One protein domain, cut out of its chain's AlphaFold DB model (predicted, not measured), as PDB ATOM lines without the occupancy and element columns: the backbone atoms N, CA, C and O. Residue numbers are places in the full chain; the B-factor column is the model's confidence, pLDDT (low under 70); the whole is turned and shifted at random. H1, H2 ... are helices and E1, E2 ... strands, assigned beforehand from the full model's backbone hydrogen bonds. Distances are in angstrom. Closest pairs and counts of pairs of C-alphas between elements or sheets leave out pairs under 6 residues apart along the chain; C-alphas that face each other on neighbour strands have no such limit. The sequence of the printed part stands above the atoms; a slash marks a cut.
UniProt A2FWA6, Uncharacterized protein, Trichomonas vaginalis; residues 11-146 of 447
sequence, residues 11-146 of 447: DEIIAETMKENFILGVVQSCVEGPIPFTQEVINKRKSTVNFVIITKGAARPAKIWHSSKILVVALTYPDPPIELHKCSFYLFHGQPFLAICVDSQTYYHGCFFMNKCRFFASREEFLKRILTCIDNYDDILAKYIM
ATOM      1  N   ASP A  11      42.767 -47.919  28.908       62.00
ATOM      2  CA  ASP A  11      43.822 -46.911  28.741       62.00
ATOM      3  C   ASP A  11      44.365 -46.821  27.297       62.00
ATOM      4  O   ASP A  11      44.642 -45.723  26.809       62.00
ATOM      5  N   GLU A  12      44.464 -47.943  26.572       63.16
ATOM      6  CA  GLU A  12      44.899 -47.965  25.165       63.16
ATOM      7  C   GLU A  12      43.880 -47.306  24.223       63.16
ATOM      8  O   GLU A  12      44.273 -46.724  23.215       63.16
ATOM      9  N   ILE A  13      42.579 -47.353  24.535       61.47
ATOM     10  CA  ILE A  13      41.525 -46.721  23.716       61.47
ATOM     11  C   ILE A  13      41.423 -45.213  24.007       61.47
ATOM     12  O   ILE A  13      41.021 -44.434  23.139       61.47
ATOM     13  N   ILE A  14      41.785 -44.782  25.222       61.56
ATOM     14  CA  ILE A  14      41.713 -43.375  25.653       61.56
ATOM     15  C   ILE A  14      42.776 -42.507  24.962       61.56
ATOM     16  O   ILE A  14      42.538 -41.317  24.739       61.56
ATOM     17  N   ALA A  15      43.926 -43.079  24.590       68.25
ATOM     18  CA  ALA A  15      44.995 -42.353  23.911       68.25
ATOM     19  C   ALA A  15      44.525 -41.751  22.569       68.25
ATOM     20  O   ALA A  15      44.058 -42.449  21.668       68.25
ATOM     21  N   GLU A  16      44.690 -40.437  22.405       59.31
ATOM     22  CA  GLU A  16      44.181 -39.696  21.240       59.31
ATOM     23  C   GLU A  16      44.801 -40.175  19.912       59.31
ATOM     24  O   GLU A  16      44.108 -40.291  18.903       59.31
ATOM     25  N   THR A  17      46.067 -40.597  19.945       60.00
ATOM     26  CA  THR A  17      46.765 -41.264  18.832       60.00
ATOM     27  C   THR A  17      46.164 -42.625  18.469       60.00
ATOM     28  O   THR A  17      46.047 -42.960  17.290       60.00
ATOM     29  N   MET A  18      45.736 -43.414  19.459       68.00
ATOM     30  CA  MET A  18      45.068 -44.697  19.216       68.00
ATOM     31  C   MET A  18      43.678 -44.508  18.623       68.00
ATOM     32  O   MET A  18      43.237 -45.336  17.838       68.00
ATOM     33  N   LYS A  19      43.010 -43.397  18.919       67.44
ATOM     34  CA  LYS A  19      41.700 -43.056  18.365       67.44
ATOM     35  C   LYS A  19      41.753 -42.710  16.872       67.44
ATOM     36  O   LYS A  19      40.870 -43.128  16.125       67.44
ATOM     37  N   GLU A  20      42.791 -42.006  16.418       67.06
ATOM     38  CA  GLU A  20      43.046 -41.810  14.982       67.06
ATOM     39  C   GLU A  20      43.407 -43.136  14.301       67.06
ATOM     40  O   GLU A  20      42.777 -43.495  13.308       67.06
ATOM     41  N   ASN A  21      44.317 -43.924  14.889       69.19
ATOM     42  CA  ASN A  21      44.640 -45.277  14.412       69.19
ATOM     43  C   ASN A  21      43.406 -46.191  14.354       69.19
ATOM     44  O   ASN A  21      43.293 -47.033  13.467       69.19
ATOM     45  N   PHE A  22      42.460 -46.014  15.274       71.19
ATOM     46  CA  PHE A  22      41.210 -46.752  15.320       71.19
ATOM     47  C   PHE A  22      40.268 -46.344  14.182       71.19
ATOM     48  O   PHE A  22      39.746 -47.214  13.493       71.19
ATOM     49  N   ILE A  23      40.079 -45.042  13.927       71.50
ATOM     50  CA  ILE A  23      39.284 -44.554  12.785       71.50
ATOM     51  C   ILE A  23      39.930 -44.957  11.450       71.50
ATOM     52  O   ILE A  23      39.231 -45.427  10.552       71.50
ATOM     53  N   LEU A  24      41.257 -44.863  11.330       67.94
ATOM     54  CA  LEU A  24      42.004 -45.406  10.190       67.94
ATOM     55  C   LEU A  24      41.792 -46.922  10.064       67.94
ATOM     56  O   LEU A  24      41.555 -47.416   8.966       67.94
ATOM     57  N   GLY A  25      41.770 -47.648  11.183       67.50
ATOM     58  CA  GLY A  25      41.417 -49.062  11.250       67.50
ATOM     59  C   GLY A  25      40.003 -49.357  10.740       67.50
ATOM     60  O   GLY A  25      39.838 -50.282   9.948       67.50
ATOM     61  N   VAL A  26      38.991 -48.561  11.113       67.25
ATOM     62  CA  VAL A  26      37.609 -48.672  10.594       67.25
ATOM     63  C   VAL A  26      37.588 -48.545   9.066       67.25
ATOM     64  O   VAL A  26      36.913 -49.328   8.399       67.25
ATOM     65  N   VAL A  27      38.345 -47.590   8.513       68.69
ATOM     66  CA  VAL A  27      38.458 -47.363   7.060       68.69
ATOM     67  C   VAL A  27      39.180 -48.519   6.361       68.69
ATOM     68  O   VAL A  27      38.712 -49.015   5.341       68.69
ATOM     69  N   GLN A  28      40.322 -48.952   6.899       72.31
ATOM     70  CA  GLN A  28      41.245 -49.874   6.226       72.31
ATOM     71  C   GLN A  28      40.889 -51.357   6.405       72.31
ATOM     72  O   GLN A  28      41.222 -52.168   5.547       72.31
ATOM     73  N   SER A  29      40.225 -51.727   7.505       70.81
ATOM     74  CA  SER A  29      39.921 -53.125   7.863       70.81
ATOM     75  C   SER A  29      38.442 -53.500   7.702       70.81
ATOM     76  O   SER A  29      37.971 -54.458   8.320       70.81
ATOM     77  N   CYS A  30      37.694 -52.755   6.879       75.88
ATOM     78  CA  CYS A  30      36.290 -53.038   6.586       75.88
ATOM     79  C   CYS A  30      36.129 -54.440   5.963       75.88
ATOM     80  O   CYS A  30      36.594 -54.712   4.859       75.88
ATOM     81  N   VAL A  31      35.458 -55.337   6.690       79.06
ATOM     82  CA  VAL A  31      35.158 -56.720   6.278       79.06
ATOM     83  C   VAL A  31      33.812 -56.800   5.555       79.06
ATOM     84  O   VAL A  31      33.633 -57.628   4.666       79.06
ATOM     85  N   GLU A  32      32.838 -55.984   5.965       82.75
ATOM     86  CA  GLU A  32      31.496 -55.934   5.374       82.75
ATOM     87  C   GLU A  32      30.860 -54.564   5.664       82.75
ATOM     88  O   GLU A  32      30.612 -54.241   6.826       82.75
ATOM     89  N   GLY A  33      30.586 -53.768   4.627       77.44
ATOM     90  CA  GLY A  33      29.949 -52.451   4.743       77.44
ATOM     91  C   GLY A  33      30.226 -51.541   3.533       77.44
ATOM     92  O   GLY A  33      31.020 -51.920   2.672       77.44
ATOM     93  N   PRO A  34      29.607 -50.346   3.465       88.75
ATOM     94  CA  PRO A  34      28.587 -49.838   4.384       88.75
ATOM     95  C   PRO A  34      27.189 -50.392   4.050       88.75
ATOM     96  O   PRO A  34      26.728 -50.303   2.914       88.75
ATOM     97  N   ILE A  35      26.487 -50.933   5.050       94.31
ATOM     98  CA  ILE A  35      25.113 -51.459   4.915       94.31
ATOM     99  C   ILE A  35      24.142 -50.703   5.836       94.31
ATOM    100  O   ILE A  35      24.580 -50.236   6.888       94.31
ATOM    101  N   PRO A  36      22.845 -50.572   5.499       95.81
ATOM    102  CA  PRO A  36      21.853 -49.973   6.397       95.81
ATOM    103  C   PRO A  36      21.816 -50.683   7.756       95.81
ATOM    104  O   PRO A  36      21.848 -51.914   7.816       95.81
ATOM    105  N   PHE A  37      21.745 -49.924   8.850       95.69
ATOM    106  CA  PHE A  37      21.648 -50.506  10.187       95.69
ATOM    107  C   PHE A  37      20.202 -50.937  10.470       95.69
ATOM    108  O   PHE A  37      19.343 -50.105  10.732       95.69
ATOM    109  N   THR A  38      19.929 -52.244  10.405       96.00
ATOM    110  CA  THR A  38      18.582 -52.816  10.590       96.00
ATOM    111  C   THR A  38      18.561 -53.921  11.651       96.00
ATOM    112  O   THR A  38      19.596 -54.462  12.052       96.00
ATOM    113  N   GLN A  39      17.359 -54.332  12.070       95.62
ATOM    114  CA  GLN A  39      17.170 -55.451  13.004       95.62
ATOM    115  C   GLN A  39      17.774 -56.774  12.485       95.62
ATOM    116  O   GLN A  39      18.214 -57.609  13.281       95.62
ATOM    117  N   GLU A  40      17.863 -56.962  11.164       94.44
ATOM    118  CA  GLU A  40      18.536 -58.113  10.553       94.44
ATOM    119  C   GLU A  40      20.040 -58.107  10.835       94.44
ATOM    120  O   GLU A  40      20.596 -59.136  11.214       94.44
ATOM    121  N   VAL A  41      20.698 -56.945  10.740       92.81
ATOM    122  CA  VAL A  41      22.130 -56.792  11.052       92.81
ATOM    123  C   VAL A  41      22.404 -57.105  12.525       92.81
ATOM    124  O   VAL A  41      23.353 -57.831  12.845       92.81
ATOM    125  N   ILE A  42      21.526 -56.643  13.424       92.44
ATOM    126  CA  ILE A  42      21.576 -56.969  14.859       92.44
ATOM    127  C   ILE A  42      21.507 -58.490  15.067       92.44
ATOM    128  O   ILE A  42      22.269 -59.030  15.878       92.44
ATOM    129  N   ASN A  43      20.653 -59.187  14.315       92.56
ATOM    130  CA  ASN A  43      20.458 -60.635  14.413       92.56
ATOM    131  C   ASN A  43      21.584 -61.450  13.746       92.56
ATOM    132  O   ASN A  43      21.960 -62.495  14.274       92.56
ATOM    133  N   LYS A  44      22.156 -60.972  12.631       90.31
ATOM    134  CA  LYS A  44      23.149 -61.682  11.802       90.31
ATOM    135  C   LYS A  44      24.451 -61.995  12.542       90.31
ATOM    136  O   LYS A  44      25.041 -63.049  12.321       90.31
ATOM    137  N   ARG A  45      24.920 -61.096  13.418       84.94
ATOM    138  CA  ARG A  45      26.227 -61.217  14.102       84.94
ATOM    139  C   ARG A  45      26.129 -61.178  15.630       84.94
ATOM    140  O   ARG A  45      26.754 -60.338  16.277       84.94
ATOM    141  N   LYS A  46      25.352 -62.095  16.226       88.50
ATOM    142  CA  LYS A  46      25.134 -62.178  17.691       88.50
ATOM    143  C   LYS A  46      26.414 -62.279  18.537       88.50
ATOM    144  O   LYS A  46      26.391 -61.878  19.694       88.50
ATOM    145  N   SER A  47      27.508 -62.788  17.969       89.12
ATOM    146  CA  SER A  47      28.813 -62.942  18.627       89.12
ATOM    147  C   SER A  47      29.659 -61.665  18.694       89.12
ATOM    148  O   SER A  47      30.606 -61.617  19.474       89.12
ATOM    149  N   THR A  48      29.361 -60.633  17.898       91.94
ATOM    150  CA  THR A  48      30.076 -59.351  17.980       91.94
ATOM    151  C   THR A  48      29.647 -58.625  19.250       91.94
ATOM    152  O   THR A  48      28.467 -58.309  19.383       91.94
ATOM    153  N   VAL A  49      30.594 -58.378  20.158       93.00
ATOM    154  CA  VAL A  49      30.381 -57.719  21.464       93.00
ATOM    155  C   VAL A  49      30.979 -56.311  21.550       93.00
ATOM    156  O   VAL A  49      30.657 -55.575  22.481       93.00
ATOM    157  N   ASN A  50      31.800 -55.920  20.572       92.31
ATOM    158  CA  ASN A  50      32.432 -54.608  20.523       92.31
ATOM    159  C   ASN A  50      31.720 -53.710  19.499       92.31
ATOM    160  O   ASN A  50      31.520 -54.096  18.342       92.31
ATOM    161  N   PHE A  51      31.365 -52.498  19.914       93.38
ATOM    162  CA  PHE A  51      30.581 -51.543  19.132       93.38
ATOM    163  C   PHE A  51      31.228 -50.175  19.129       93.38
ATOM    164  O   PHE A  51      31.769 -49.733  20.143       93.38
ATOM    165  N   VAL A  52      31.094 -49.471  18.009       93.19
ATOM    166  CA  VAL A  52      31.464 -48.062  17.921       93.19
ATOM    167  C   VAL A  52      30.323 -47.250  17.353       93.19
ATOM    168  O   VAL A  52      29.780 -47.574  16.302       93.19
ATOM    169  N   ILE A  53      29.969 -46.183  18.059       95.00
ATOM    170  CA  ILE A  53      28.998 -45.195  17.609       95.00
ATOM    171  C   ILE A  53      29.781 -43.977  17.139       95.00
ATOM    172  O   ILE A  53      30.480 -43.343  17.929       95.00
ATOM    173  N   ILE A  54      29.660 -43.653  15.857       94.88
ATOM    174  CA  ILE A  54      30.286 -42.486  15.239       94.88
ATOM    175  C   ILE A  54      29.181 -41.474  14.928       94.88
ATOM    176  O   ILE A  54      28.142 -41.850  14.396       94.88
ATOM    177  N   THR A  55      29.397 -40.195  15.225       95.19
ATOM    178  CA  THR A  55      28.546 -39.099  14.729       95.19
ATOM    179  C   THR A  55      29.389 -38.023  14.061       95.19
ATOM    180  O   THR A  55      30.541 -37.792  14.446       95.19
ATOM    181  N   LYS A  56      28.791 -37.310  13.103       94.50
ATOM    182  CA  LYS A  56      29.417 -36.140  12.482       94.50
ATOM    183  C   LYS A  56      29.547 -34.991  13.491       94.50
ATOM    184  O   LYS A  56      28.575 -34.633  14.156       94.50
ATOM    185  N   GLY A  57      30.736 -34.401  13.604       91.00
ATOM    186  CA  GLY A  57      30.980 -33.218  14.434       91.00
ATOM    187  C   GLY A  57      32.454 -32.991  14.773       91.00
ATOM    188  O   GLY A  57      33.307 -33.817  14.469       91.00
ATOM    189  N   ALA A  58      32.760 -31.870  15.433       88.25
ATOM    190  CA  ALA A  58      34.117 -31.582  15.901       88.25
ATOM    191  C   ALA A  58      34.659 -32.722  16.783       88.25
ATOM    192  O   ALA A  58      33.916 -33.281  17.600       88.25
ATOM    193  N   ALA A  59      35.944 -33.048  16.639       85.06
ATOM    194  CA  ALA A  59      36.596 -34.070  17.448       85.06
ATOM    195  C   ALA A  59      36.522 -33.698  18.941       85.06
ATOM    196  O   ALA A  59      36.889 -32.598  19.352       85.06
ATOM    197  N   ARG A  60      35.995 -34.615  19.753       85.56
ATOM    198  CA  ARG A  60      35.886 -34.520  21.220       85.56
ATOM    199  C   ARG A  60      36.384 -35.824  21.836       85.56
ATOM    200  O   ARG A  60      36.273 -36.843  21.153       85.56
ATOM    201  N   PRO A  61      36.889 -35.844  23.086       83.69
ATOM    202  CA  PRO A  61      37.358 -37.064  23.749       83.69
ATOM    203  C   PRO A  61      36.386 -38.242  23.601       83.69
ATOM    204  O   PRO A  61      35.167 -38.057  23.648       83.69
ATOM    205  N   ALA A  62      36.931 -39.440  23.372       86.69
ATOM    206  CA  ALA A  62      36.123 -40.647  23.230       86.69
ATOM    207  C   ALA A  62      35.366 -40.925  24.535       86.69
ATOM    208  O   ALA A  62      35.912 -40.745  25.623       86.69
ATOM    209  N   LYS A  63      34.123 -41.395  24.434       89.12
ATOM    210  CA  LYS A  63      33.419 -41.973  25.582       89.12
ATOM    211  C   LYS A  63      33.453 -43.480  25.457       89.12
ATOM    212  O   LYS A  63      32.917 -44.023  24.498       89.12
ATOM    213  N   ILE A  64      34.059 -44.140  26.430       88.81
ATOM    214  CA  ILE A  64      34.099 -45.595  26.515       88.81
ATOM    215  C   ILE A  64      33.111 -46.014  27.595       88.81
ATOM    216  O   ILE A  64      33.044 -45.406  28.664       88.81
ATOM    217  N   TRP A  65      32.328 -47.044  27.307       90.38
ATOM    218  CA  TRP A  65      31.495 -47.722  28.284       90.38
ATOM    219  C   TRP A  65      31.664 -49.223  28.099       90.38
ATOM    220  O   TRP A  65      31.463 -49.755  27.005       90.38
ATOM    221  N   HIS A  66      32.052 -49.890  29.178       88.38
ATOM    222  CA  HIS A  66      32.237 -51.328  29.227       88.38
ATOM    223  C   HIS A  66      31.197 -51.948  30.167       88.38
ATOM    224  O   HIS A  66      30.822 -51.396  31.200       88.38
ATOM    225  N   SER A  67      30.729 -53.126  29.786       87.06
ATOM    226  CA  SER A  67      29.847 -54.002  30.550       87.06
ATOM    227  C   SER A  67      30.408 -55.420  30.435       87.06
ATOM    228  O   SER A  67      31.168 -55.712  29.514       87.06
ATOM    229  N   SER A  68      30.012 -56.349  31.308       85.12
ATOM    230  CA  SER A  68      30.529 -57.732  31.268       85.12
ATOM    231  C   SER A  68      30.218 -58.496  29.971       85.12
ATOM    232  O   SER A  68      30.734 -59.593  29.767       85.12
ATOM    233  N   LYS A  69      29.349 -57.946  29.114       87.50
ATOM    234  CA  LYS A  69      28.903 -58.555  27.853       87.50
ATOM    235  C   LYS A  69      29.240 -57.745  26.604       87.50
ATOM    236  O   LYS A  69      29.145 -58.318  25.523       87.50
ATOM    237  N   ILE A  70      29.533 -56.447  26.726       91.56
ATOM    238  CA  ILE A  70      29.701 -55.533  25.586       91.56
ATOM    239  C   ILE A  70      30.678 -54.394  25.893       91.56
ATOM    240  O   ILE A  70      30.704 -53.879  27.010       91.56
ATOM    241  N   LEU A  71      31.415 -53.971  24.868       90.69
ATOM    242  CA  LEU A  71      32.237 -52.761  24.850       90.69
ATOM    243  C   LEU A  71      31.632 -51.774  23.848       90.69
ATOM    244  O   LEU A  71      31.345 -52.148  22.711       90.69
ATOM    245  N   VAL A  72      31.452 -50.518  24.249       92.31
ATOM    246  CA  VAL A  72      30.931 -49.447  23.394       92.31
ATOM    247  C   VAL A  72      31.874 -48.252  23.439       92.31
ATOM    248  O   VAL A  72      32.126 -47.697  24.508       92.31
ATOM    249  N   VAL A  73      32.333 -47.804  22.271       91.94
ATOM    250  CA  VAL A  73      33.094 -46.557  22.119       91.94
ATOM    251  C   VAL A  73      32.262 -45.552  21.324       91.94
ATOM    252  O   VAL A  73      31.858 -45.821  20.198       91.94
ATOM    253  N   ALA A  74      31.984 -44.386  21.896       93.44
ATOM    254  CA  ALA A  74      31.267 -43.299  21.240       93.44
ATOM    255  C   ALA A  74      32.248 -42.181  20.847       93.44
ATOM    256  O   ALA A  74      32.992 -41.654  21.684       93.44
ATOM    257  N   LEU A  75      32.260 -41.851  19.554       92.69
ATOM    258  CA  LEU A  75      33.213 -40.971  18.885       92.69
ATOM    259  C   LEU A  75      32.480 -39.860  18.116       92.69
ATOM    260  O   LEU A  75      31.521 -40.123  17.390       92.69
ATOM    261  N   THR A  76      32.975 -38.624  18.206       92.38
ATOM    262  CA  THR A  76      32.641 -37.559  17.247       92.38
ATOM    263  C   THR A  76      33.780 -37.417  16.241       92.38
ATOM    264  O   THR A  76      34.951 -37.423  16.635       92.38
ATOM    265  N   TYR A  77      33.452 -37.299  14.955       90.62
ATOM    266  CA  TYR A  77      34.445 -37.163  13.888       90.62
ATOM    267  C   TYR A  77      33.953 -36.193  12.795       90.62
ATOM    268  O   TYR A  77      32.761 -36.232  12.473       90.62
ATOM    269  N   PRO A  78      34.803 -35.311  12.224       89.75
ATOM    270  CA  PRO A  78      34.339 -34.276  11.290       89.75
ATOM    271  C   PRO A  78      33.709 -34.838  10.013       89.75
ATOM    272  O   PRO A  78      32.638 -34.388   9.607       89.75
ATOM    273  N   ASP A  79      34.336 -35.862   9.435       90.44
ATOM    274  CA  ASP A  79      33.895 -36.530   8.211       90.44
ATOM    275  C   ASP A  79      33.894 -38.048   8.433       90.44
ATOM    276  O   ASP A  79      34.901 -38.716   8.191       90.44
ATOM    277  N   PRO A  80      32.808 -38.601   9.014       91.12
ATOM    278  CA  PRO A  80      32.752 -40.006   9.398       91.12
ATOM    279  C   PRO A  80      32.876 -40.923   8.168       91.12
ATOM    280  O   PRO A  80      32.234 -40.663   7.151       91.12
ATOM    281  N   PRO A  81      33.637 -42.031   8.253       88.94
ATOM    282  CA  PRO A  81      33.927 -42.902   7.106       88.94
ATOM    283  C   PRO A  81      32.761 -43.814   6.687       88.94
ATOM    284  O   PRO A  81      32.914 -44.667   5.817       88.94
ATOM    285  N   ILE A  82      31.609 -43.679   7.340       92.69
ATOM    286  CA  ILE A  82      30.394 -44.460   7.115       92.69
ATOM    287  C   ILE A  82      29.256 -43.447   6.974       92.69
ATOM    288  O   ILE A  82      29.157 -42.515   7.775       92.69
ATOM    289  N   GLU A  83      28.404 -43.618   5.965       94.12
ATOM    290  CA  GLU A  83      27.232 -42.761   5.763       94.12
ATOM    291  C   GLU A  83      26.237 -42.852   6.931       94.12
ATOM    292  O   GLU A  83      26.147 -43.869   7.620       94.12
ATOM    293  N   LEU A  84      25.454 -41.790   7.117       94.81
ATOM    294  CA  LEU A  84      24.451 -41.686   8.173       94.81
ATOM    295  C   LEU A  84      23.469 -42.875   8.160       94.81
ATOM    296  O   LEU A  84      22.981 -43.278   7.107       94.81
ATOM    297  N   HIS A  85      23.194 -43.435   9.341       95.12
ATOM    298  CA  HIS A  85      22.319 -44.596   9.573       95.12
ATOM    299  C   HIS A  85      22.776 -45.906   8.897       95.12
ATOM    300  O   HIS A  85      22.060 -46.912   8.910       95.12
ATOM    301  N   LYS A  86      24.004 -45.941   8.361       95.88
ATOM    302  CA  LYS A  86      24.680 -47.170   7.934       95.88
ATOM    303  C   LYS A  86      25.669 -47.658   8.992       95.88
ATOM    304  O   LYS A  86      26.074 -46.944   9.913       95.88
ATOM    305  N   CYS A  87      26.076 -48.907   8.840       94.94
ATOM    306  CA  CYS A  87      27.071 -49.563   9.666       94.94
ATOM    307  C   CYS A  87      28.056 -50.386   8.827       94.94
ATOM    308  O   CYS A  87      27.730 -50.827   7.720       94.94
ATOM    309  N   SER A  88      29.238 -50.626   9.392       93.62
ATOM    310  CA  SER A  88      30.287 -51.470   8.818       93.62
ATOM    311  C   SER A  88      30.900 -52.370   9.891       93.62
ATOM    312  O   SER A  88      31.118 -51.954  11.032       93.62
ATOM    313  N   PHE A  89      31.217 -53.605   9.512       91.69
ATOM    314  CA  PHE A  89      31.977 -54.550  10.325       91.69
ATOM    315  C   PHE A  89      33.457 -54.502   9.954       91.69
ATOM    316  O   PHE A  89      33.794 -54.518   8.772       91.69
ATOM    317  N   TYR A  90      34.338 -54.515  10.950       89.56
ATOM    318  CA  TYR A  90      35.790 -54.437  10.760       89.56
ATOM    319  C   TYR A  90      36.538 -55.211  11.855       89.56
ATOM    320  O   TYR A  90      35.928 -55.697  12.815       89.56
ATOM    321  N   LEU A  91      37.854 -55.372  11.683       87.75
ATOM    322  CA  LEU A  91      38.720 -56.139  12.581       87.75
ATOM    323  C   LEU A  91      39.842 -55.256  13.136       87.75
ATOM    324  O   LEU A  91      40.829 -54.996  12.454       87.75
ATOM    325  N   PHE A  92      39.729 -54.859  14.402       83.44
ATOM    326  CA  PHE A  92      40.753 -54.077  15.096       83.44
ATOM    327  C   PHE A  92      41.564 -54.990  16.026       83.44
ATOM    328  O   PHE A  92      40.996 -55.664  16.883       83.44
ATOM    329  N   HIS A  93      42.879 -55.093  15.793       83.19
ATOM    330  CA  HIS A  93      43.774 -56.082  16.426       83.19
ATOM    331  C   HIS A  93      43.200 -57.519  16.457       83.19
ATOM    332  O   HIS A  93      43.323 -58.249  17.438       83.19
ATOM    333  N   GLY A  94      42.536 -57.926  15.369       84.94
ATOM    334  CA  GLY A  94      41.905 -59.245  15.235       84.94
ATOM    335  C   GLY A  94      40.577 -59.419  15.985       84.94
ATOM    336  O   GLY A  94      39.945 -60.465  15.846       84.94
ATOM    337  N   GLN A  95      40.114 -58.414  16.735       86.50
ATOM    338  CA  GLN A  95      38.802 -58.430  17.381       86.50
ATOM    339  C   GLN A  95      37.722 -57.845  16.453       86.50
ATOM    340  O   GLN A  95      37.960 -56.816  15.815       86.50
ATOM    341  N   PRO A  96      36.526 -58.458  16.362       90.31
ATOM    342  CA  PRO A  96      35.443 -57.955  15.526       90.31
ATOM    343  C   PRO A  96      34.720 -56.787  16.195       90.31
ATOM    344  O   PRO A  96      34.206 -56.920  17.305       90.31
ATOM    345  N   PHE A  97      34.598 -55.682  15.469       92.06
ATOM    346  CA  PHE A  97      33.803 -54.523  15.862       92.06
ATOM    347  C   PHE A  97      32.686 -54.254  14.844       92.06
ATOM    348  O   PHE A  97      32.805 -54.562  13.655       92.06
ATOM    349  N   LEU A  98      31.599 -53.645  15.321       93.81
ATOM    350  CA  LEU A  98      30.532 -53.068  14.503       93.81
ATOM    351  C   LEU A  98      30.523 -51.547  14.708       93.81
ATOM    352  O   LEU A  98      30.201 -51.078  15.798       93.81
ATOM    353  N   ALA A  99      30.886 -50.785  13.675       94.62
ATOM    354  CA  ALA A  99      30.781 -49.328  13.669       94.62
ATOM    355  C   ALA A  99      29.439 -48.926  13.062       94.62
ATOM    356  O   ALA A  99      29.062 -49.432  12.009       94.62
ATOM    357  N   ILE A 100      28.740 -48.008  13.718       95.69
ATOM    358  CA  ILE A 100      27.430 -47.490  13.326       95.69
ATOM    359  C   ILE A 100      27.571 -45.971  13.245       95.69
ATOM    360  O   ILE A 100      27.986 -45.343  14.223       95.69
ATOM    361  N   CYS A 101      27.250 -45.382  12.095       95.94
ATOM    362  CA  CYS A 101      27.175 -43.933  11.960       95.94
ATOM    363  C   CYS A 101      25.752 -43.479  12.277       95.94
ATOM    364  O   CYS A 101      24.790 -43.950  11.669       95.94
ATOM    365  N   VAL A 102      25.614 -42.581  13.243       95.94
ATOM    366  CA  VAL A 102      24.321 -42.104  13.741       95.94
ATOM    367  C   VAL A 102      24.268 -40.585  13.728       95.94
ATOM    368  O   VAL A 102      25.297 -39.907  13.682       95.94
ATOM    369  N   ASP A 103      23.053 -40.055  13.772       93.75
ATOM    370  CA  ASP A 103      22.826 -38.627  13.899       93.75
ATOM    371  C   ASP A 103      23.204 -38.124  15.307       93.75
ATOM    372  O   ASP A 103      23.424 -38.887  16.256       93.75
ATOM    373  N   SER A 104      23.244 -36.802  15.466       91.31
ATOM    374  CA  SER A 104      23.610 -36.198  16.747       91.31
ATOM    375  C   SER A 104      22.650 -36.561  17.891       91.31
ATOM    376  O   SER A 104      23.114 -36.840  18.996       91.31
ATOM    377  N   GLN A 105      21.336 -36.622  17.659       89.75
ATOM    378  CA  GLN A 105      20.335 -36.936  18.679       89.75
ATOM    379  C   GLN A 105      20.478 -38.385  19.160       89.75
ATOM    380  O   GLN A 105      20.571 -38.607  20.373       89.75
ATOM    381  N   THR A 106      20.602 -39.356  18.247       93.81
ATOM    382  CA  THR A 106      20.894 -40.753  18.613       93.81
ATOM    383  C   THR A 106      22.228 -40.869  19.346       93.81
ATOM    384  O   THR A 106      22.308 -41.578  20.351       93.81
ATOM    385  N   TYR A 107      23.264 -40.135  18.926       94.69
ATOM    386  CA  TYR A 107      24.553 -40.114  19.622       94.69
ATOM    387  C   TYR A 107      24.439 -39.611  21.068       94.69
ATOM    388  O   TYR A 107      24.960 -40.251  21.988       94.69
ATOM    389  N   TYR A 108      23.752 -38.488  21.307       91.19
ATOM    390  CA  TYR A 108      23.576 -37.956  22.662       91.19
ATOM    391  C   TYR A 108      22.691 -38.859  23.523       91.19
ATOM    392  O   TYR A 108      23.017 -39.062  24.694       91.19
ATOM    393  N   HIS A 109      21.638 -39.455  22.958       90.38
ATOM    394  CA  HIS A 109      20.813 -40.429  23.668       90.38
ATOM    395  C   HIS A 109      21.604 -41.712  24.000       90.38
ATOM    396  O   HIS A 109      21.539 -42.196  25.130       90.38
ATOM    397  N   GLY A 110      22.430 -42.219  23.077       92.12
ATOM    398  CA  GLY A 110      23.353 -43.334  23.316       92.12
ATOM    399  C   GLY A 110      24.373 -43.022  24.417       92.12
ATOM    400  O   GLY A 110      24.526 -43.797  25.358       92.12
ATOM    401  N   CYS A 111      24.990 -41.838  24.380       91.50
ATOM    402  CA  CYS A 111      25.879 -41.353  25.439       91.50
ATOM    403  C   CYS A 111      25.173 -41.209  26.797       91.50
ATOM    404  O   CYS A 111      25.764 -41.488  27.840       91.50
ATOM    405  N   PHE A 112      23.926 -40.733  26.810       90.12
ATOM    406  CA  PHE A 112      23.121 -40.635  28.026       90.12
ATOM    407  C   PHE A 112      22.817 -42.027  28.587       90.12
ATOM    408  O   PHE A 112      22.979 -42.245  29.785       90.12
ATOM    409  N   PHE A 113      22.456 -42.980  27.722       89.38
ATOM    410  CA  PHE A 113      22.247 -44.374  28.099       89.38
ATOM    411  C   PHE A 113      23.519 -44.986  28.704       89.38
ATOM    412  O   PHE A 113      23.457 -45.468  29.830       89.38
ATOM    413  N   MET A 114      24.676 -44.871  28.040       90.25
ATOM    414  CA  MET A 114      25.983 -45.314  28.563       90.25
ATOM    415  C   MET A 114      26.272 -44.737  29.963       90.25
ATOM    416  O   MET A 114      26.675 -45.461  30.868       90.25
ATOM    417  N   ASN A 115      25.995 -43.447  30.179       88.69
ATOM    418  CA  ASN A 115      26.215 -42.779  31.467       88.69
ATOM    419  C   ASN A 115      25.221 -43.187  32.575       88.69
ATOM    420  O   ASN A 115      25.511 -42.996  33.758       88.69
ATOM    421  N   LYS A 116      24.019 -43.661  32.224       86.50
ATOM    422  CA  LYS A 116      22.951 -44.008  33.183       86.50
ATOM    423  C   LYS A 116      22.830 -45.508  33.432       86.50
ATOM    424  O   LYS A 116      22.393 -45.902  34.515       86.50
ATOM    425  N   CYS A 117      23.225 -46.341  32.474       84.56
ATOM    426  CA  CYS A 117      23.136 -47.789  32.571       84.56
ATOM    427  C   CYS A 117      24.277 -48.341  33.445       84.56
ATOM    428  O   CYS A 117      25.327 -48.763  32.968       84.56
ATOM    429  N   ARG A 118      24.057 -48.309  34.766       66.94
ATOM    430  CA  ARG A 118      24.972 -48.854  35.788       66.94
ATOM    431  C   ARG A 118      25.027 -50.385  35.835       66.94
ATOM    432  O   ARG A 118      25.894 -50.925  36.513       66.94
ATOM    433  N   PHE A 119      24.102 -51.074  35.170       66.88
ATOM    434  CA  PHE A 119      23.945 -52.527  35.237       66.88
ATOM    435  C   PHE A 119      23.787 -53.140  33.839       66.88
ATOM    436  O   PHE A 119      23.696 -52.430  32.843       66.88
ATOM    437  N   PHE A 120      23.810 -54.473  33.786       64.25
ATOM    438  CA  PHE A 120      24.005 -55.313  32.602       64.25
ATOM    439  C   PHE A 120      22.986 -55.140  31.454       64.25
ATOM    440  O   PHE A 120      22.201 -56.057  31.200       64.25
ATOM    441  N   ALA A 121      23.045 -54.047  30.685       81.94
ATOM    442  CA  ALA A 121      22.336 -54.008  29.406       81.94
ATOM    443  C   ALA A 121      22.856 -55.126  28.498       81.94
ATOM    444  O   ALA A 121      24.067 -55.376  28.404       81.94
ATOM    445  N   SER A 122      21.942 -55.812  27.822       89.62
ATOM    446  CA  SER A 122      22.333 -56.815  26.834       89.62
ATOM    447  C   SER A 122      22.770 -56.162  25.519       89.62
ATOM    448  O   SER A 122      22.338 -55.062  25.173       89.62
ATOM    449  N   ARG A 123      23.580 -56.882  24.731       91.62
ATOM    450  CA  ARG A 123      23.903 -56.518  23.342       91.62
ATOM    451  C   ARG A 123      22.654 -56.154  22.537       91.62
ATOM    452  O   ARG A 123      22.638 -55.148  21.835       91.62
ATOM    453  N   GLU A 124      21.640 -57.016  22.587       92.94
ATOM    454  CA  GLU A 124      20.443 -56.866  21.760       92.94
ATOM    455  C   GLU A 124      19.597 -55.673  22.217       92.94
ATOM    456  O   GLU A 124      19.094 -54.942  21.375       92.94
ATOM    457  N   GLU A 125      19.496 -55.431  23.523       91.81
ATOM    458  CA  GLU A 125      18.819 -54.268  24.108       91.81
ATOM    459  C   GLU A 125      19.502 -52.949  23.732       91.81
ATOM    460  O   GLU A 125      18.831 -52.032  23.262       91.81
ATOM    461  N   PHE A 126      20.832 -52.868  23.861       92.75
ATOM    462  CA  PHE A 126      21.598 -51.684  23.469       92.75
ATOM    463  C   PHE A 126      21.420 -51.364  21.978       92.75
ATOM    464  O   PHE A 126      21.050 -50.246  21.621       92.75
ATOM    465  N   LEU A 127      21.619 -52.355  21.102       94.69
ATOM    466  CA  LEU A 127      21.496 -52.160  19.657       94.69
ATOM    467  C   LEU A 127      20.058 -51.852  19.225       94.69
ATOM    468  O   LEU A 127      19.865 -50.979  18.382       94.69
ATOM    469  N   LYS A 128      19.050 -52.503  19.826       94.56
ATOM    470  CA  LYS A 128      17.637 -52.155  19.611       94.56
ATOM    471  C   LYS A 128      17.358 -50.720  20.031       94.56
ATOM    472  O   LYS A 128      16.698 -50.010  19.291       94.56
ATOM    473  N   ARG A 129      17.891 -50.262  21.170       92.75
ATOM    474  CA  ARG A 129      17.696 -48.885  21.640       92.75
ATOM    475  C   ARG A 129      18.279 -47.859  20.664       92.75
ATOM    476  O   ARG A 129      17.628 -46.850  20.426       92.75
ATOM    477  N   ILE A 130      19.451 -48.127  20.080       95.06
ATOM    478  CA  ILE A 130      20.036 -47.292  19.015       95.06
ATOM    479  C   ILE A 130      19.173 -47.324  17.747       95.06
ATOM    480  O   ILE A 130      18.867 -46.265  17.211       95.06
ATOM    481  N   LEU A 131      18.727 -48.507  17.309       96.06
ATOM    482  CA  LEU A 131      17.850 -48.654  16.143       96.06
ATOM    483  C   LEU A 131      16.532 -47.884  16.330       96.06
ATOM    484  O   LEU A 131      16.174 -47.075  15.490       96.06
ATOM    485  N   THR A 132      15.882 -48.013  17.488       94.69
ATOM    486  CA  THR A 132      14.672 -47.253  17.834       94.69
ATOM    487  C   THR A 132      14.896 -45.737  17.818       94.69
ATOM    488  O   THR A 132      13.966 -45.004  17.503       94.69
ATOM    489  N   CYS A 133      16.093 -45.234  18.141       92.25
ATOM    490  CA  CYS A 133      16.391 -43.801  18.018       92.25
ATOM    491  C   CYS A 133      16.528 -43.347  16.557       92.25
ATOM    492  O   CYS A 133      16.095 -42.244  16.243       92.25
ATOM    493  N   ILE A 134      17.076 -44.202  15.689       93.81
ATOM    494  CA  ILE A 134      17.187 -43.965  14.242       93.81
ATOM    495  C   ILE A 134      15.804 -44.033  13.577       93.81
ATOM    496  O   ILE A 134      15.458 -43.154  12.797       93.81
ATOM    497  N   ASP A 135      14.990 -45.032  13.924       92.56
ATOM    498  CA  ASP A 135      13.651 -45.233  13.352       92.56
ATOM    499  C   ASP A 135      12.654 -44.139  13.780       92.56
ATOM    500  O   ASP A 135      11.761 -43.779  13.019       92.56
ATOM    501  N   ASN A 136      12.808 -43.595  14.996       89.00
ATOM    502  CA  ASN A 136      12.009 -42.475  15.518       89.00
ATOM    503  C   ASN A 136      12.756 -41.131  15.408       89.00
ATOM    504  O   ASN A 136      12.542 -40.229  16.222       89.00
ATOM    505  N   TYR A 137      13.671 -41.006  14.445       81.38
ATOM    506  CA  TYR A 137      14.373 -39.758  14.182       81.38
ATOM    507  C   TYR A 137      13.405 -38.718  13.593       81.38
ATOM    508  O   TYR A 137      12.820 -38.916  12.529       81.38
ATOM    509  N   ASP A 138      13.244 -37.598  14.297       77.38
ATOM    510  CA  ASP A 138      12.392 -36.476  13.902       77.38
ATOM    511  C   ASP A 138      13.273 -35.274  13.515       77.38
ATOM    512  O   ASP A 138      13.846 -34.594  14.370       77.38
ATOM    513  N   ASP A 139      13.361 -35.005  12.209       73.38
ATOM    514  CA  ASP A 139      14.104 -33.884  11.610       73.38
ATOM    515  C   ASP A 139      13.651 -32.494  12.083       73.38
ATOM    516  O   ASP A 139      14.387 -31.509  11.938       73.38
ATOM    517  N   ILE A 140      12.420 -32.365  12.577       73.25
ATOM    518  CA  ILE A 140      11.895 -31.122  13.137       73.25
ATOM    519  C   ILE A 140      12.407 -31.004  14.570       73.25
ATOM    520  O   ILE A 140      13.063 -30.017  14.905       73.25
ATOM    521  N   LEU A 141      12.191 -32.034  15.392       66.00
ATOM    522  CA  LEU A 141      12.608 -32.064  16.796       66.00
ATOM    523  C   LEU A 141      14.132 -31.934  16.964       66.00
ATOM    524  O   LEU A 141      14.596 -31.196  17.838       66.00
ATOM    525  N   ALA A 142      14.912 -32.572  16.086       66.69
ATOM    526  CA  ALA A 142      16.372 -32.517  16.087       66.69
ATOM    527  C   ALA A 142      16.901 -31.072  16.004       66.69
ATOM    528  O   ALA A 142      17.841 -30.717  16.717       66.69
ATOM    529  N   LYS A 143      16.249 -30.201  15.216       68.50
ATOM    530  CA  LYS A 143      16.614 -28.775  15.076       68.50
ATOM    531  C   LYS A 143      16.389 -27.966  16.360       68.50
ATOM    532  O   LYS A 143      17.058 -26.951  16.547       68.50
ATOM    533  N   TYR A 144      15.478 -28.403  17.233       61.00
ATOM    534  CA  TYR A 144      15.165 -27.740  18.505       61.00
ATOM    535  C   TYR A 144      15.957 -28.300  19.694       61.00
ATOM    536  O   TYR A 144      16.342 -27.535  20.573       61.00
ATOM    537  N   ILE A 145      16.223 -29.613  19.732       61.97
ATOM    538  CA  ILE A 145      17.024 -30.258  20.794       61.97
ATOM    539  C   ILE A 145      18.517 -29.958  20.618       61.97
ATOM    540  O   ILE A 145      19.246 -29.778  21.595       61.97
ATOM    541  N   MET A 146      18.970 -29.890  19.365       55.88
ATOM    542  CA  MET A 146      20.301 -29.444  18.981       55.88
ATOM    543  C   MET A 146      20.199 -28.063  18.325       55.88
ATOM    544  O   MET A 146      20.415 -27.955  17.111       55.88
TER     545      MET A 146
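Overview. This is residues 11 to 146 of the 447 residues of an uncharacterized protein of Trichomonas vaginalis (UniProt A2FWA6). A twisted sheet of six strands forms the core of this domain, with H4 and H5 packed side by side over one face and H2 over the other, where the sheet curls round it. H3 sits beside H5, short H1 comes before H2, and H6 at the end lies farthest from the middle, next to the first turn of H4. The printed part has 136 residues with six named helices and six named strands, in the order H1 H2 E1 H3 E2 E3 E4 E5 E6 H4 H5 H6. The sheet runs E1, E5, E6, E2, E4, E3 and is mixed, and the class is mixed, helices and strands. The whole is compact, with a radius of gyration of the C-alphas of 13.9 A and spans of 40 by 31 by 30 A.

Along the chain. The inner strands are E5, residues 86 to 92, 18.9 A long; E6, residues 95 to 102, 22.1 A; E2, residues 50 to 56, 20.4 A; and E4, residues 70 to 77, 22.3 A. The edge strands are E1, residues 30 to 36, 14.8 A long, and E3, residues 63 to 67, 13.5 A. H4 is residues 104 to 116 and H5 residues 123 to 135, each 18.2 A long; H2 is residues 16 to 28, 18.4 A. The shorter helices are H1, residues 11 to 14, H3, residues 39 to 44, and H6, residues 139 to 145. H1 begins at C-alpha 11 (43.822, -46.911, 28.741), E4 begins at C-alpha 70 (29.701, -55.533, 25.586), and H6 ends at C-alpha 145 (17.024, -30.258, 20.794).

Arrangement. E2 is parallel to E4 at 19 degrees, with N 53 and O 73 2.9 A apart, and parallel to E6 at 29 degrees, with N 100 and O 52 2.8 A apart, both within hydrogen-bond range. E3 and E4 form an antiparallel hairpin, with N 74 and O 63 at 2.8 A. E5 and E6 form another, with N 88 and O 99 at 2.9 A. E1 is antiparallel to E5 at 164 degrees, with N 87 and O 35 at 2.8 A. E1, H3 and E2 make a split strand-helix-strand unit, two strands running the same way with E5 and E6 between them in the sheet; its crossover is right-handed. H4, H5, H2 and the sheet make three layers, that is, helices on both faces of a sheet, with H4 and H5 on one face and H2 on the opposite face. H4 has a height over the sheet of 8.8 A and lies over E2 and E4; its closest C-alphas to E2 are those of Ser 104 and Thr 55, 6.1 A apart. H5 has a height over the sheet of 9.5 A and runs along the strands, at 5 degrees to E4 on the local plane. H4 and H5 form a helical hairpin and touch, closest at the C-alphas of Thr 106 and Cys 133, 5.5 A, opposite ways at a shallow tilt of 31 degrees. The closest C-alphas of H2 and E5 are those of Val 26 and Tyr 90, 6.0 A apart. H3 touches H5, closest at the C-alphas of Ile 42 and Leu 127, 6.8 A. H6 is not on the sheet; it is close to H4 but not clearly touching, with the C-alphas of Gln 105 and Ala 142 6.5 A apart. H1 only grazes the sheet, with residues 13 to 14. Each O i to N i+4 pair is within hydrogen-bond range in H2, H3, H4 and H5; in H6 1 of 3 is, beside 2 of 4 O i to N i+3 pairs, and H1 is too short for an O i to N i+4 pair.

Size, cuts and confidence. The two C-alphas farthest apart are those of Gly 94 and Tyr 144, 41.5 A. The printed part has no cut and no long link. The mean pLDDT of the printed part is 85.2; residues 11 to 21, 24 to 27, 118 to 120 and 141 to 146 are under 70.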